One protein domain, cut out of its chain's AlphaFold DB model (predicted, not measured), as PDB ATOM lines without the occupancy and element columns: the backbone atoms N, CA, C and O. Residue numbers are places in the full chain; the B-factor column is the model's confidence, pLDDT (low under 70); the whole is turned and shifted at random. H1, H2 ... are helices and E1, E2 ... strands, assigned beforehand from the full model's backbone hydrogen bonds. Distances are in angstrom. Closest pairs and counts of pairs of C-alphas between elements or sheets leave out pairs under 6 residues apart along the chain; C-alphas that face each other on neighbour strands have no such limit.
ATOM      1  N   ASP A   3     280.074 266.493 209.238       86.31
ATOM      2  CA  ASP A   3     279.745 265.074 209.066       86.31
ATOM      3  C   ASP A   3     278.915 264.788 207.812       86.31
ATOM      4  O   ASP A   3     279.031 263.706 207.228       86.31
ATOM      5  N   GLU A   4     278.104 265.738 207.352       88.00
ATOM      6  CA  GLU A   4     277.234 265.549 206.200       88.00
ATOM      7  C   GLU A   4     278.012 265.594 204.883       88.00
ATOM      8  O   GLU A   4     277.884 264.658 204.087       88.00
ATOM      9  N   LEU A   5     278.878 266.593 204.672       85.38
ATOM     10  CA  LEU A   5     279.749 266.649 203.493       85.38
ATOM     11  C   LEU A   5     280.682 265.442 203.412       85.38
ATOM     12  O   LEU A   5     280.847 264.841 202.347       85.38
ATOM     13  N   ARG A   6     281.275 265.044 204.543       89.75
ATOM     14  CA  ARG A   6     282.125 263.845 204.613       89.75
ATOM     15  C   ARG A   6     281.346 262.598 204.224       89.75
ATOM     16  O   ARG A   6     281.833 261.784 203.440       89.75
ATOM     17  N   ARG A   7     280.115 262.459 204.723       88.12
ATOM     18  CA  ARG A   7     279.241 261.337 204.372       88.12
ATOM     19  C   ARG A   7     278.918 261.326 202.882       88.12
ATOM     20  O   ARG A   7     279.052 260.271 202.275       88.12
ATOM     21  N   ILE A   8     278.534 262.465 202.295       86.94
ATOM     22  CA  ILE A   8     278.207 262.585 200.862       86.94
ATOM     23  C   ILE A   8     279.404 262.171 200.005       86.94
ATOM     24  O   ILE A   8     279.275 261.290 199.152       86.94
ATOM     25  N   THR A   9     280.574 262.747 200.283       86.94
ATOM     26  CA  THR A   9     281.794 262.484 199.507       86.94
ATOM     27  C   THR A   9     282.329 261.060 199.683       86.94
ATOM     28  O   THR A   9     283.067 260.558 198.843       86.94
ATOM     29  N   SER A  10     281.899 260.357 200.733       86.44
ATOM     30  CA  SER A  10     282.242 258.953 200.979       86.44
ATOM     31  C   SER A  10     281.255 257.949 200.366       86.44
ATOM     32  O   SER A  10     281.469 256.742 200.496       86.44
ATOM     33  N   THR A  11     280.174 258.400 199.716       86.81
ATOM     34  CA  THR A  11     279.189 257.501 199.090       86.81
ATOM     35  C   THR A  11     279.676 256.943 197.750       86.81
ATOM     36  O   THR A  11     280.378 257.620 197.004       86.81
ATOM     37  N   GLU A  12     279.267 255.718 197.408       85.75
ATOM     38  CA  GLU A  12     279.621 255.091 196.121       85.75
ATOM     39  C   GLU A  12     279.173 255.889 194.882       85.75
ATOM     40  O   GLU A  12     279.975 256.007 193.951       85.75
ATOM     41  N   PRO A  13     277.975 256.516 194.848       84.50
ATOM     42  CA  PRO A  13     277.603 257.408 193.750       84.50
ATOM     43  C   PRO A  13     278.607 258.551 193.562       84.50
ATOM     44  O   PRO A  13     279.096 258.769 192.458       84.50
ATOM     45  N   TYR A  14     279.003 259.221 194.648       84.25
ATOM     46  CA  TYR A  14     279.970 260.313 194.564       84.25
ATOM     47  C   TYR A  14     281.365 259.829 194.145       84.25
ATOM     48  O   TYR A  14     282.016 260.458 193.317       84.25
ATOM     49  N   LYS A  15     281.835 258.690 194.663       84.31
ATOM     50  CA  LYS A  15     283.132 258.128 194.250       84.31
ATOM     51  C   LYS A  15     283.164 257.724 192.775       84.31
ATOM     52  O   LYS A  15     284.238 257.704 192.184       84.31
ATOM     53  N   SER A  16     282.012 257.410 192.183       83.50
ATOM     54  CA  SER A  16     281.919 256.966 190.790       83.50
ATOM     55  C   SER A  16     281.913 258.138 189.804       83.50
ATOM     56  O   SER A  16     282.649 258.115 188.815       83.50
ATOM     57  N   SER A  17     281.112 259.168 190.082       82.62
ATOM     58  CA  SER A  17     280.796 260.253 189.133       82.62
ATOM     59  C   SER A  17     280.758 261.651 189.759       82.62
ATOM     60  O   SER A  17     280.455 262.626 189.078       82.62
ATOM     61  N   GLY A  18     281.034 261.762 191.056       83.38
ATOM     62  CA  GLY A  18     280.925 263.010 191.797       83.38
ATOM     63  C   GLY A  18     282.142 263.915 191.658       83.38
ATOM     64  O   GLY A  18     283.261 263.495 191.340       83.38
ATOM     65  N   GLY A  19     281.925 265.186 191.967       85.25
ATOM     66  CA  GLY A  19     282.975 266.186 191.991       85.25
ATOM     67  C   GLY A  19     282.650 267.360 192.900       85.25
ATOM     68  O   GLY A  19     281.546 267.515 193.429       85.25
ATOM     69  N   MET A  20     283.674 268.175 193.108       86.31
ATOM     70  CA  MET A  20     283.624 269.337 193.974       86.31
ATOM     71  C   MET A  20     284.498 270.434 193.389       86.31
ATOM     72  O   MET A  20     285.551 270.160 192.815       86.31
ATOM     73  N   LYS A  21     284.085 271.685 193.566       85.25
ATOM     74  CA  LYS A  21     284.912 272.853 193.257       85.25
ATOM     75  C   LYS A  21     284.807 273.893 194.355       85.25
ATOM     76  O   LYS A  21     283.757 274.063 194.975       85.25
ATOM     77  N   VAL A  22     285.892 274.629 194.542       84.44
ATOM     78  CA  VAL A  22     285.903 275.819 195.389       84.44
ATOM     79  C   VAL A  22     285.385 276.989 194.570       84.44
ATOM     80  O   VAL A  22     285.924 277.296 193.509       84.44
ATOM     81  N   LYS A  23     284.326 277.633 195.051       82.94
ATOM     82  CA  LYS A  23     283.763 278.834 194.433       82.94
ATOM     83  C   LYS A  23     284.410 280.097 194.983       82.94
ATOM     84  O   LYS A  23     284.693 281.025 194.234       82.94
ATOM     85  N   GLU A  24     284.616 280.124 196.293       84.19
ATOM     86  CA  GLU A  24     285.109 281.290 197.012       84.19
ATOM     87  C   GLU A  24     285.902 280.846 198.241       84.19
ATOM     88  O   GLU A  24     285.533 279.879 198.910       84.19
ATOM     89  N   ILE A  25     286.975 281.573 198.545       84.00
ATOM     90  CA  ILE A  25     287.693 281.482 199.816       84.00
ATOM     91  C   ILE A  25     287.769 282.897 200.384       84.00
ATOM     92  O   ILE A  25     288.385 283.781 199.788       84.00
ATOM     93  N   ALA A  26     287.155 283.103 201.541       82.69
ATOM     94  CA  ALA A  26     287.213 284.339 202.301       82.69
ATOM     95  C   ALA A  26     288.139 284.140 203.507       82.69
ATOM     96  O   ALA A  26     287.750 283.547 204.514       82.69
ATOM     97  N   ILE A  27     289.366 284.650 203.392       75.94
ATOM     98  CA  ILE A  27     290.361 284.655 204.471       75.94
ATOM     99  C   ILE A  27     290.299 286.027 205.144       75.94
ATOM    100  O   ILE A  27     290.480 287.046 204.473       75.94
ATOM    101  N   ARG A  28     290.047 286.078 206.456       68.44
ATOM    102  CA  ARG A  28     289.899 287.346 207.197       68.44
ATOM    103  C   ARG A  28     290.938 287.515 208.308       68.44
ATOM    104  O   ARG A  28     290.567 287.821 209.437       68.44
ATOM    105  N   PRO A  29     292.243 287.418 208.000       59.91
ATOM    106  CA  PRO A  29     293.286 287.230 209.011       59.91
ATOM    107  C   PRO A  29     293.429 288.406 209.994       59.91
ATOM    108  O   PRO A  29     294.028 288.250 211.051       59.91
ATOM    109  N   TRP A  30     292.886 289.580 209.658       59.28
ATOM    110  CA  TRP A  30     292.946 290.793 210.480       59.28
ATOM    111  C   TRP A  30     291.699 291.023 211.349       59.28
ATOM    112  O   TRP A  30     291.724 291.895 212.213       59.28
ATOM    113  N   GLU A  31     290.617 290.271 211.121       60.62
ATOM    114  CA  GLU A  31     289.352 290.387 211.867       60.62
ATOM    115  C   GLU A  31     289.142 289.178 212.786       60.62
ATOM    116  O   GLU A  31     288.764 289.340 213.945       60.62
ATOM    117  N   THR A  32     289.427 287.975 212.278       63.47
ATOM    118  CA  THR A  32     289.318 286.689 212.978       63.47
ATOM    119  C   THR A  32     290.322 285.703 212.371       63.47
ATOM    120  O   THR A  32     290.502 285.718 211.155       63.47
ATOM    121  N   PRO A  33     290.931 284.782 213.135       67.62
ATOM    122  CA  PRO A  33     291.765 283.710 212.566       67.62
ATOM    123  C   PRO A  33     290.956 282.685 211.739       67.62
ATOM    124  O   PRO A  33     291.507 281.704 211.235       67.62
ATOM    125  N   ASP A  34     289.657 282.931 211.585       81.75
ATOM    126  CA  ASP A  34     288.720 282.100 210.856       81.75
ATOM    127  C   ASP A  34     288.804 282.321 209.342       81.75
ATOM    128  O   ASP A  34     289.055 283.420 208.831       81.75
ATOM    129  N   THR A  35     288.547 281.249 208.601       83.38
ATOM    130  CA  THR A  35     288.407 281.268 207.144       83.38
ATOM    131  C   THR A  35     287.146 280.549 206.729       83.38
ATOM    132  O   THR A  35     286.852 279.452 207.201       83.38
ATOM    133  N   THR A  36     286.429 281.157 205.790       85.25
ATOM    134  CA  THR A  36     285.228 280.576 205.202       85.25
ATOM    135  C   THR A  36     285.500 280.199 203.756       85.25
ATOM    136  O   THR A  36     286.067 280.975 202.991       85.25
ATOM    137  N   MET A  37     285.076 279.005 203.366       86.50
ATOM    138  CA  MET A  37     285.189 278.481 202.015       86.50
ATOM    139  C   MET A  37     283.816 278.072 201.506       86.50
ATOM    140  O   MET A  37     283.086 277.363 202.191       86.50
ATOM    141  N   VAL A  38     283.474 278.487 200.291       84.12
ATOM    142  CA  VAL A  38     282.242 278.070 199.621       84.12
ATOM    143  C   VAL A  38     282.580 276.990 198.600       84.12
ATOM    144  O   VAL A  38     283.359 277.215 197.672       84.12
ATOM    145  N   LEU A  39     281.985 275.818 198.780       83.44
ATOM    146  CA  LEU A  39     282.152 274.625 197.964       83.44
ATOM    147  C   LEU A  39     280.876 274.365 197.159       83.44
ATOM    148  O   LEU A  39     279.771 274.408 197.695       83.44
ATOM    149  N   GLU A  40     281.022 274.047 195.879       84.62
ATOM    150  CA  GLU A  40     279.946 273.497 195.052       84.62
ATOM    151  C   GLU A  40     280.221 272.004 194.836       84.62
ATOM    152  O   GLU A  40     281.309 271.638 194.393       84.62
ATOM    153  N   VAL A  41     279.250 271.151 195.178       81.81
ATOM    154  CA  VAL A  41     279.365 269.683 195.175       81.81
ATOM    155  C   VAL A  41     278.294 269.084 194.264       81.81
ATOM    156  O   VAL A  41     277.118 269.439 194.371       81.81
ATOM    157  N   TRP A  42     278.688 268.151 193.400       82.31
ATOM    158  CA  TRP A  42     277.796 267.394 192.518       82.31
ATOM    159  C   TRP A  42     278.063 265.890 192.638       82.31
ATOM    160  O   TRP A  42     279.177 265.461 192.935       82.31
ATOM    161  N   ILE A  43     277.018 265.083 192.456       75.38
ATOM    162  CA  ILE A  43     277.088 263.614 192.569       75.38
ATOM    163  C   ILE A  43     277.265 262.966 191.187       75.38
ATOM    164  O   ILE A  43     277.803 261.865 191.090       75.38
ATOM    165  N   ASP A  44     276.877 263.670 190.125       70.06
ATOM    166  CA  ASP A  44     277.043 263.251 188.738       70.06
ATOM    167  C   ASP A  44     277.522 264.444 187.900       70.06
ATOM    168  O   ASP A  44     276.913 265.513 187.940       70.06
ATOM    169  N   GLU A  45     278.658 264.290 187.220       62.19
ATOM    170  CA  GLU A  45     279.252 265.310 186.349       62.19
ATOM    171  C   GLU A  45     278.498 265.445 185.011       62.19
ATOM    172  O   GLU A  45     278.548 266.509 184.392       62.19
ATOM    173  N   GLU A  46     277.767 264.406 184.582       58.66
ATOM    174  CA  GLU A  46     277.075 264.356 183.285       58.66
ATOM    175  C   GLU A  46     275.580 264.736 183.355       58.66
ATOM    176  O   GLU A  46     275.005 265.122 182.333       58.66
ATOM    177  N   GLU A  47     274.942 264.712 184.535       50.69
ATOM    178  CA  GLU A  47     273.513 265.028 184.692       50.69
ATOM    179  C   GLU A  47     273.197 266.284 185.519       50.69
ATOM    180  O   GLU A  47     273.900 266.689 186.439       50.69
ATOM    181  N   SER A  48     272.031 266.865 185.212       49.41
ATOM    182  CA  SER A  48     271.408 268.093 185.740       49.41
ATOM    183  C   SER A  48     270.976 268.006 187.222       49.41
ATOM    184  O   SER A  48     269.983 268.610 187.638       49.41
ATOM    185  N   THR A  49     271.704 267.238 188.033       54.22
ATOM    186  CA  THR A  49     271.466 267.096 189.472       54.22
ATOM    187  C   THR A  49     271.812 268.384 190.224       54.22
ATOM    188  O   THR A  49     272.679 269.149 189.795       54.22
ATOM    189  N   PRO A  50     271.114 268.684 191.337       57.91
ATOM    190  CA  PRO A  50     271.306 269.945 192.031       57.91
ATOM    191  C   PRO A  50     272.721 270.016 192.600       57.91
ATOM    192  O   PRO A  50     273.085 269.246 193.492       57.91
ATOM    193  N   VAL A  51     273.484 270.982 192.090       71.25
ATOM    194  CA  VAL A  51     274.716 271.467 192.705       71.25
ATOM    195  C   VAL A  51     274.364 271.891 194.123       71.25
ATOM    196  O   VAL A  51     273.645 272.870 194.325       71.25
ATOM    197  N   GLN A  52     274.843 271.136 195.104       86.44
ATOM    198  CA  GLN A  52     274.708 271.555 196.486       86.44
ATOM    199  C   GLN A  52     275.792 272.584 196.759       86.44
ATOM    200  O   GLN A  52     276.967 272.345 196.471       86.44
ATOM    201  N   THR A  53     275.401 273.730 197.300       88.06
ATOM    202  CA  THR A  53     276.370 274.729 197.751       88.06
ATOM    203  C   THR A  53     276.534 274.595 199.246       88.06
ATOM    204  O   THR A  53     275.558 274.584 199.995       88.06
ATOM    205  N   TRP A  54     277.782 274.506 199.671       90.38
ATOM    206  CA  TRP A  54     278.163 274.340 201.053       90.38
ATOM    207  C   TRP A  54     279.126 275.433 201.457       90.38
ATOM    208  O   TRP A  54     279.988 275.843 200.690       90.38
ATOM    209  N   GLU A  55     278.981 275.889 202.682       91.00
ATOM    210  CA  GLU A  55     279.919 276.779 203.328       91.00
ATOM    211  C   GLU A  55     280.658 275.985 204.403       91.00
ATOM    212  O   GLU A  55     280.035 275.335 205.242       91.00
ATOM    213  N   LEU A  56     281.983 276.021 204.344       91.25
ATOM    214  CA  LEU A  56     282.894 275.450 205.318       91.25
ATOM    215  C   LEU A  56     283.549 276.596 206.084       91.25
ATOM    216  O   LEU A  56     284.257 277.408 205.494       91.25
ATOM    217  N   THR A  57     283.366 276.631 207.395       91.62
ATOM    218  CA  THR A  57     284.073 277.547 208.292       91.62
ATOM    219  C   THR A  57     285.171 276.785 209.022       91.62
ATOM    220  O   THR A  57     284.921 275.730 209.608       91.62
ATOM    221  N   CYS A  58     286.386 277.320 208.967       91.75
ATOM    222  CA  CYS A  58     287.568 276.822 209.658       91.75
ATOM    223  C   CYS A  58     287.947 277.849 210.726       91.75
ATOM    224  O   CYS A  58     288.203 278.998 210.368       91.75
ATOM    225  N   THR A  59     287.989 277.449 211.995       90.75
ATOM    226  CA  THR A  59     288.271 278.345 213.132       90.75
ATOM    227  C   THR A  59     289.665 278.086 213.687       90.75
ATOM    228  O   THR A  59     290.069 276.928 213.816       90.75
ATOM    229  N   ASP A  60     290.383 279.166 214.010       89.06
ATOM    230  CA  ASP A  60     291.787 279.146 214.442       89.06
ATOM    231  C   ASP A  60     292.690 278.365 213.471       89.06
ATOM    232  O   ASP A  60     293.103 277.234 213.737       89.06
ATOM    233  N   LEU A  61     292.976 278.951 212.303       88.56
ATOM    234  CA  LEU A  61     293.871 278.339 211.318       88.56
ATOM    235  C   LEU A  61     295.327 278.272 211.794       88.56
ATOM    236  O   LEU A  61     295.887 279.250 212.287       88.56
ATOM    237  N   SER A  62     295.983 277.147 211.502       87.38
ATOM    238  CA  SER A  62     297.448 277.065 211.540       87.38
ATOM    239  C   SER A  62     298.077 277.978 210.465       87.38
ATOM    240  O   SER A  62     297.485 278.169 209.399       87.38
ATOM    241  N   PRO A  63     299.301 278.502 210.655       80.75
ATOM    242  CA  PRO A  63     300.034 279.209 209.599       80.75
ATOM    243  C   PRO A  63     300.336 278.347 208.361       80.75
ATOM    244  O   PRO A  63     300.556 278.872 207.270       80.75
ATOM    245  N   THR A  64     300.373 277.024 208.524       81.75
ATOM    246  CA  THR A  64     300.718 276.046 207.487       81.75
ATOM    247  C   THR A  64     299.455 275.475 206.849       81.75
ATOM    248  O   THR A  64     298.719 274.694 207.447       81.75
ATOM    249  N   GLN A  65     299.189 275.883 205.610       83.31
ATOM    250  CA  GLN A  65     297.997 275.489 204.858       83.31
ATOM    251  C   GLN A  65     298.373 275.169 203.416       83.31
ATOM    252  O   GLN A  65     299.248 275.821 202.843       83.31
ATOM    253  N   ASN A  66     297.657 274.231 202.796       87.38
ATOM    254  CA  ASN A  66     297.692 274.044 201.350       87.38
ATOM    255  C   ASN A  66     296.273 274.162 200.796       87.38
ATOM    256  O   ASN A  66     295.616 273.159 200.512       87.38
ATOM    257  N   PHE A  67     295.780 275.399 200.695       85.31
ATOM    258  CA  PHE A  67     294.412 275.644 200.255       85.31
ATOM    259  C   PHE A  67     294.137 275.021 198.875       85.31
ATOM    260  O   PHE A  67     294.995 275.076 197.988       85.31
ATOM    261  N   PRO A  68     292.933 274.464 198.666       81.19
ATOM    262  CA  PRO A  68     292.526 273.920 197.381       81.19
ATOM    263  C   PRO A  68     292.526 274.985 196.284       81.19
ATOM    264  O   PRO A  68     291.641 275.833 196.222       81.19
ATOM    265  N   GLN A  69     293.524 274.916 195.397       76.12
ATOM    266  CA  GLN A  69     293.557 275.695 194.152       76.12
ATOM    267  C   GLN A  69     292.778 274.994 193.034       76.12
ATOM    268  O   GLN A  69     292.132 275.640 192.214       76.12
ATOM    269  N   CYS A  70     292.835 273.662 193.010       69.81
ATOM    270  CA  CYS A  70     292.090 272.802 192.106       69.81
ATOM    271  C   CYS A  70     291.693 271.545 192.881       69.81
ATOM    272  O   CYS A  70     292.546 270.917 193.509       69.81
ATOM    273  N   ILE A  71     290.409 271.196 192.862       78.38
ATOM    274  CA  ILE A  71     289.918 269.954 193.456       78.38
ATOM    275  C   ILE A  71     289.759 268.946 192.321       78.38
ATOM    276  O   ILE A  71     289.035 269.197 191.359       78.38
ATOM    277  N   ILE A  72     290.457 267.817 192.424       78.44
ATOM    278  CA  ILE A  72     290.342 266.733 191.442       78.44
ATOM    279  C   ILE A  72     288.951 266.085 191.568       78.44
ATOM    280  O   ILE A  72     288.418 266.004 192.683       78.44
ATOM    281  N   PRO A  73     288.347 265.593 190.470       77.94
ATOM    282  CA  PRO A  73     287.130 264.792 190.546       77.94
ATOM    283  C   PRO A  73     287.217 263.680 191.599       77.94
ATOM    284  O   PRO A  73     288.285 263.107 191.825       77.94
ATOM    285  N   ARG A  74     286.083 263.361 192.238       82.12
ATOM    286  CA  ARG A  74     285.964 262.297 193.257       82.12
ATOM    287  C   ARG A  74     286.792 262.523 194.529       82.12
ATOM    288  O   ARG A  74     286.977 261.600 195.319       82.12
ATOM    289  N   THR A  75     287.258 263.750 194.760       87.12
ATOM    290  CA  THR A  75     287.912 264.131 196.017       87.12
ATOM    291  C   THR A  75     286.960 263.962 197.196       87.12
ATOM    292  O   THR A  75     285.847 264.494 197.201       87.12
ATOM    293  N   GLN A  76     287.433 263.256 198.213       89.69
ATOM    294  CA  GLN A  76     286.804 263.042 199.503       89.69
ATOM    295  C   GLN A  76     287.321 264.051 200.520       89.69
ATOM    296  O   GLN A  76     288.492 264.431 200.505       89.69
ATOM    297  N   LEU A  77     286.441 264.442 201.438       90.94
ATOM    298  CA  LEU A  77     286.820 265.226 202.605       90.94
ATOM    299  C   LEU A  77     287.042 264.283 203.778       90.94
ATOM    300  O   LEU A  77     286.148 263.523 204.160       90.94
ATOM    301  N   LYS A  78     288.227 264.345 204.381       93.00
ATOM    302  CA  LYS A  78     288.570 263.545 205.559       93.00
ATOM    303  C   LYS A  78     289.125 264.435 206.650       93.00
ATOM    304  O   LYS A  78     289.881 265.353 206.366       93.00
ATOM    305  N   ILE A  79     288.737 264.153 207.891       94.31
ATOM    306  CA  ILE A  79     289.275 264.837 209.065       94.31
ATOM    307  C   ILE A  79     290.170 263.868 209.820       94.31
ATOM    308  O   ILE A  79     289.734 262.758 210.129       94.31
ATOM    309  N   PHE A  80     291.370 264.325 210.155       94.50
ATOM    310  CA  PHE A  80     292.309 263.612 211.003       94.50
ATOM    311  C   PHE A  80     292.655 264.451 212.230       94.50
ATOM    312  O   PHE A  80     292.877 265.655 212.130       94.50
ATOM    313  N   GLU A  81     292.712 263.792 213.380       93.81
ATOM    314  CA  GLU A  81     293.244 264.357 214.631       93.81
ATOM    315  C   GLU A  81     294.650 263.813 214.928       93.81
ATOM    316  O   GLU A  81     295.377 264.370 215.742       93.81
ATOM    317  N   ASP A  82     295.048 262.744 214.233       92.62
ATOM    318  CA  ASP A  82     296.389 262.174 214.251       92.62
ATOM    319  C   ASP A  82     296.826 261.909 212.808       92.62
ATOM    320  O   ASP A  82     296.301 261.016 212.140       92.62
ATOM    321  N   HIS A  83     297.723 262.752 212.301       94.81
ATOM    322  CA  HIS A  83     298.237 262.666 210.941       94.81
ATOM    323  C   HIS A  83     299.627 263.311 210.852       94.81
ATOM    324  O   HIS A  83     299.819 264.362 211.464       94.81
ATOM    325  N   PRO A  84     300.571 262.778 210.052       94.81
ATOM    326  CA  PRO A  84     301.908 263.350 209.875       94.81
ATOM    327  C   PRO A  84     301.969 264.854 209.588       94.81
ATOM    328  O   PRO A  84     302.830 265.559 210.107       94.81
ATOM    329  N   ALA A  85     301.013 265.374 208.817       93.69
ATOM    330  CA  ALA A  85     300.901 266.810 208.542       93.69
ATOM    331  C   ALA A  85     300.710 267.675 209.806       93.69
ATOM    332  O   ALA A  85     301.019 268.861 209.775       93.69
ATOM    333  N   LEU A  86     300.222 267.100 210.909       93.81
ATOM    334  CA  LEU A  86     300.010 267.783 212.189       93.81
ATOM    335  C   LEU A  86     301.244 267.739 213.101       93.81
ATOM    336  O   LEU A  86     301.304 268.491 214.064       93.81
ATOM    337  N   TYR A 177     294.567 270.936 217.128       92.69
ATOM    338  CA  TYR A 177     294.459 271.118 215.684       92.69
ATOM    339  C   TYR A 177     294.036 269.819 214.994       92.69
ATOM    340  O   TYR A 177     294.425 268.720 215.386       92.69
ATOM    341  N   LYS A 178     293.247 269.970 213.937       95.12
ATOM    342  CA  LYS A 178     292.739 268.897 213.090       95.12
ATOM    343  C   LYS A 178     293.088 269.198 211.645       95.12
ATOM    344  O   LYS A 178     293.101 270.356 211.229       95.12
ATOM    345  N   LEU A 179     293.323 268.153 210.867       95.25
ATOM    346  CA  LEU A 179     293.580 268.231 209.436       95.25
ATOM    347  C   LEU A 179     292.302 267.903 208.671       95.25
ATOM    348  O   LEU A 179     291.808 266.787 208.785       95.25
ATOM    349  N   LEU A 180     291.809 268.824 207.853       94.75
ATOM    350  CA  LEU A 180     290.877 268.539 206.769       94.75
ATOM    351  C   LEU A 180     291.674 268.285 205.488       94.75
ATOM    352  O   LEU A 180     292.249 269.209 204.916       94.75
ATOM    353  N   LEU A 181     291.693 267.039 205.032       93.81
ATOM    354  CA  LEU A 181     292.389 266.609 203.827       93.81
ATOM    355  C   LEU A 181     291.407 266.442 202.662       93.81
ATOM    356  O   LEU A 181     290.330 265.860 202.822       93.81
ATOM    357  N   PHE A 182     291.822 266.924 201.492       91.44
ATOM    358  CA  PHE A 182     291.158 266.729 200.208       91.44
ATOM    359  C   PHE A 182     291.891 265.607 199.464       91.44
ATOM    360  O   PHE A 182     292.877 265.859 198.771       91.44
ATOM    361  N   SER A 183     291.447 264.362 199.633       87.38
ATOM    362  CA  SER A 183     292.136 263.188 199.083       87.38
ATOM    363  C   SER A 183     291.228 262.294 198.250       87.38
ATOM    364  O   SER A 183     290.007 262.377 198.304       87.38
ATOM    365  N   SER A 184     291.827 261.414 197.458       83.12
ATOM    366  CA  SER A 184     291.121 260.380 196.707       83.12
ATOM    367  C   SER A 184     291.946 259.111 196.813       83.12
ATOM    368  O   SER A 184     293.061 259.091 196.307       83.12
ATOM    369  N   ASN A 185     291.434 258.066 197.464       74.44
ATOM    370  CA  ASN A 185     292.219 256.854 197.751       74.44
ATOM    371  C   ASN A 185     292.864 256.220 196.511       74.44
ATOM    372  O   ASN A 185     293.911 255.594 196.628       74.44
ATOM    373  N   ASP A 186     292.244 256.383 195.343       75.94
ATOM    374  CA  ASP A 186     292.706 255.758 194.104       75.94
ATOM    375  C   ASP A 186     293.852 256.533 193.429       75.94
ATOM    376  O   ASP A 186     294.558 255.980 192.590       75.94
ATOM    377  N   ILE A 187     294.021 257.817 193.764       76.56
ATOM    378  CA  ILE A 187     294.971 258.729 193.099       76.56
ATOM    379  C   ILE A 187     296.000 259.268 194.096       76.56
ATOM    380  O   ILE A 187     297.186 259.348 193.789       76.56
ATOM    381  N   TRP A 188     295.537 259.633 195.288       82.75
ATOM    382  CA  TRP A 188     296.279 260.288 196.355       82.75
ATOM    383  C   TRP A 188     295.907 259.669 197.705       82.75
ATOM    384  O   TRP A 188     294.980 260.162 198.362       82.75
ATOM    385  N   PRO A 189     296.602 258.598 198.119       85.81
ATOM    386  CA  PRO A 189     296.388 257.999 199.425       85.81
ATOM    387  C   PRO A 189     296.731 258.999 200.537       85.81
ATOM    388  O   PRO A 189     297.520 259.925 200.345       85.81
ATOM    389  N   ASP A 190     296.086 258.844 201.692       90.62
ATOM    390  CA  ASP A 190     296.203 259.810 202.790       90.62
ATOM    391  C   ASP A 190     297.593 259.769 203.445       90.62
ATOM    392  O   ASP A 190     298.075 260.769 203.964       90.62
ATOM    393  N   ASP A 191     298.256 258.614 203.407       90.50
ATOM    394  CA  ASP A 191     299.527 258.359 204.079       90.50
ATOM    395  C   ASP A 191     300.752 258.882 203.321       90.50
ATOM    396  O   ASP A 191     301.829 258.917 203.908       90.50
ATOM    397  N   GLU A 192     300.601 259.371 202.087       90.75
ATOM    398  CA  GLU A 192     301.679 259.970 201.295       90.75
ATOM    399  C   GLU A 192     301.319 261.380 200.804       90.75
ATOM    400  O   GLU A 192     300.229 261.640 200.298       90.75
ATOM    401  N   ASN A 193     302.264 262.313 200.916       90.75
ATOM    402  CA  ASN A 193     302.096 263.699 200.508       90.75
ATOM    403  C   ASN A 193     302.398 263.883 199.017       90.75
ATOM    404  O   ASN A 193     303.540 264.127 198.616       90.75
ATOM    405  N   PHE A 194     301.347 263.877 198.202       88.69
ATOM    406  CA  PHE A 194     301.411 264.225 196.777       88.69
ATOM    407  C   PHE A 194     301.147 265.710 196.514       88.69
ATOM    408  O   PHE A 194     300.751 266.091 195.412       88.69
ATOM    409  N   LYS A 195     301.358 266.558 197.530       88.12
ATOM    410  CA  LYS A 195     300.939 267.965 197.554       88.12
ATOM    411  C   LYS A 195     299.419 268.115 197.456       88.12
ATOM    412  O   LYS A 195     298.941 269.109 196.904       88.12
ATOM    413  N   GLN A 196     298.667 267.157 198.017       88.31
ATOM    414  CA  GLN A 196     297.215 267.288 198.116       88.31
ATOM    415  C   GLN A 196     296.862 268.546 198.904       88.31
ATOM    416  O   GLN A 196     297.592 268.977 199.805       88.31
ATOM    417  N   SER A 197     295.714 269.124 198.583       91.88
ATOM    418  CA  SER A 197     295.193 270.254 199.335       91.88
ATOM    419  C   SER A 197     294.732 269.817 200.718       91.88
ATOM    420  O   SER A 197     294.126 268.760 200.892       91.88
ATOM    421  N   TYR A 198     295.014 270.645 201.712       93.38
ATOM    422  CA  TYR A 198     294.613 270.405 203.083       93.38
ATOM    423  C   TYR A 198     294.460 271.713 203.846       93.38
ATOM    424  O   TYR A 198     295.051 272.737 203.490       93.38
ATOM    425  N   ILE A 199     293.677 271.646 204.918       93.56
ATOM    426  CA  ILE A 199     293.479 272.740 205.856       93.56
ATOM    427  C   ILE A 199     293.731 272.233 207.278       93.56
ATOM    428  O   ILE A 199     293.236 271.169 207.636       93.56
ATOM    429  N   ILE A 200     294.471 272.974 208.097       94.06
ATOM    430  CA  ILE A 200     294.701 272.686 209.516       94.06
ATOM    431  C   ILE A 200     294.026 273.762 210.371       94.06
ATOM    432  O   ILE A 200     294.376 274.937 210.279       94.06
ATOM    433  N   ALA A 201     293.075 273.373 211.213       93.44
ATOM    434  CA  ALA A 201     292.305 274.291 212.058       93.44
ATOM    435  C   ALA A 201     291.923 273.610 213.378       93.44
ATOM    436  O   ALA A 201     291.932 272.380 213.446       93.44
ATOM    437  N   LYS A 202     291.556 274.364 214.419       92.25
ATOM    438  CA  LYS A 202     291.020 273.751 215.651       92.25
ATOM    439  C   LYS A 202     289.623 273.178 215.433       92.25
ATOM    440  O   LYS A 202     289.300 272.097 215.930       92.25
ATOM    441  N   GLU A 203     288.804 273.871 214.644       92.88
ATOM    442  CA  GLU A 203     287.432 273.450 214.371       92.88
ATOM    443  C   GLU A 203     287.040 273.605 212.900       92.88
ATOM    444  O   GLU A 203     287.464 274.528 212.205       92.88
ATOM    445  N   PHE A 204     286.172 272.692 212.454       94.06
ATOM    446  CA  PHE A 204     285.521 272.724 211.149       94.06
ATOM    447  C   PHE A 204     284.002 272.680 211.331       94.06
ATOM    448  O   PHE A 204     283.460 271.776 211.988       94.06
ATOM    449  N   ALA A 205     283.299 273.627 210.722       92.31
ATOM    450  CA  ALA A 205     281.845 273.689 210.687       92.31
ATOM    451  C   ALA A 205     281.348 273.763 209.245       92.31
ATOM    452  O   ALA A 205     281.969 274.404 208.405       92.31
ATOM    453  N   GLU A 206     280.225 273.107 208.971       91.69
ATOM    454  CA  GLU A 206     279.598 273.121 207.655       91.69
ATOM    455  C   GLU A 206     278.185 273.683 207.723       91.69
ATOM    456  O   GLU A 206     277.473 273.529 208.719       91.69
ATOM    457  N   ARG A 207     277.764 274.300 206.625       92.31
ATOM    458  CA  ARG A 207     276.393 274.745 206.425       92.31
ATOM    459  C   ARG A 207     276.010 274.568 204.968       92.31
ATOM    460  O   ARG A 207     276.664 275.109 204.080       92.31
ATOM    461  N   ARG A 208     274.908 273.863 204.716       89.38
ATOM    462  CA  ARG A 208     274.312 273.830 203.381       89.38
ATOM    463  C   ARG A 208     273.630 275.162 203.083       89.38
ATOM    464  O   ARG A 208     272.826 275.645 203.879       89.38
ATOM    465  N   VAL A 209     273.958 275.741 201.937       87.94
ATOM    466  CA  VAL A 209     273.455 277.038 201.465       87.94
ATOM    467  C   VAL A 209     272.313 276.851 200.459       87.94
ATOM    468  O   VAL A 209     271.335 277.595 200.513       87.94
TER     469      VAL A 209
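This is residues 3 to 86 and 177 to 209 of the 210 residues of an uncharacterized protein of Flavisolibacter ginsenosidimutans (UniProt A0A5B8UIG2). One strongly twisted sheet of six strands curls like part of a barrel, with E6 bending sharply between the E1 E2 E3 side and the E5 E4 side. The short helix H1 packs on edge strand E4, and H2 only grazes the sheet. The printed part has 117 residues, with named elements in the order H1 H2 E1 E2 E3 E4 E5 E6, of mixed class. The sheet's order is E1 E2 E3 E6 E5 E4, all antiparallel. The whole is compact, radius of gyration of the C-alphas 13.8 A, spanning 41 by 32 by 23 A.

H1, residues 3 to 9, begins at C-alpha 3 (279.745, 265.074, 209.066), and H2 is residues 12 to 17. E1, residues 19 to 27, is 23.5 A long and bends by 50 degrees at residue 24. E2 is residues 35 to 42, 22.8 A, and E3 residues 52 to 61, 25.2 A. E4 is residues 76 to 80, and E5 residues 178 to 183. E6, residues 198 to 208, 20.6 A, bends by 109 degrees at residue 202 and ends at C-alpha 208 (274.312, 273.830, 203.381).

E1 E2 E3 form a meander, each strand the antiparallel neighbour of the one before; N 21 and O 40 are 2.9 A apart, N 37 and O 56 2.8 A. E6 is staggered: residues 201 to 208 pair with E3 (N 57 and O 205, 2.8 A), residues 198 to 201 with E5 (N 180 and O 199, 2.8 A). E5 and E4 have N 78 and O 181 at 3.0 A. H1 is on the sheet, height 6.4 A, only just over E4, on which 3 of its C-alphas fall; the closest C-alphas, of Thr 9 and Gln 76, are 5.0 A apart. H1 and H2 are close but not clearly touching, the C-alphas of Ile 8 and Tyr 14 6.9 A apart. In H1 and H2 every O i to N i+4 pair is within hydrogen-bond range.

The C-alphas farthest apart, of Trp 30 and Glu 47, are 41.3 A apart. Residues 87 to 176 are not printed; C-alphas 86 and 177 are 7.4 A apart across the cut. The links E3 to E4 and E5 to E6 are long. The pLDDT is under 70 at residues 28 to 33, 45 to 50 and 70.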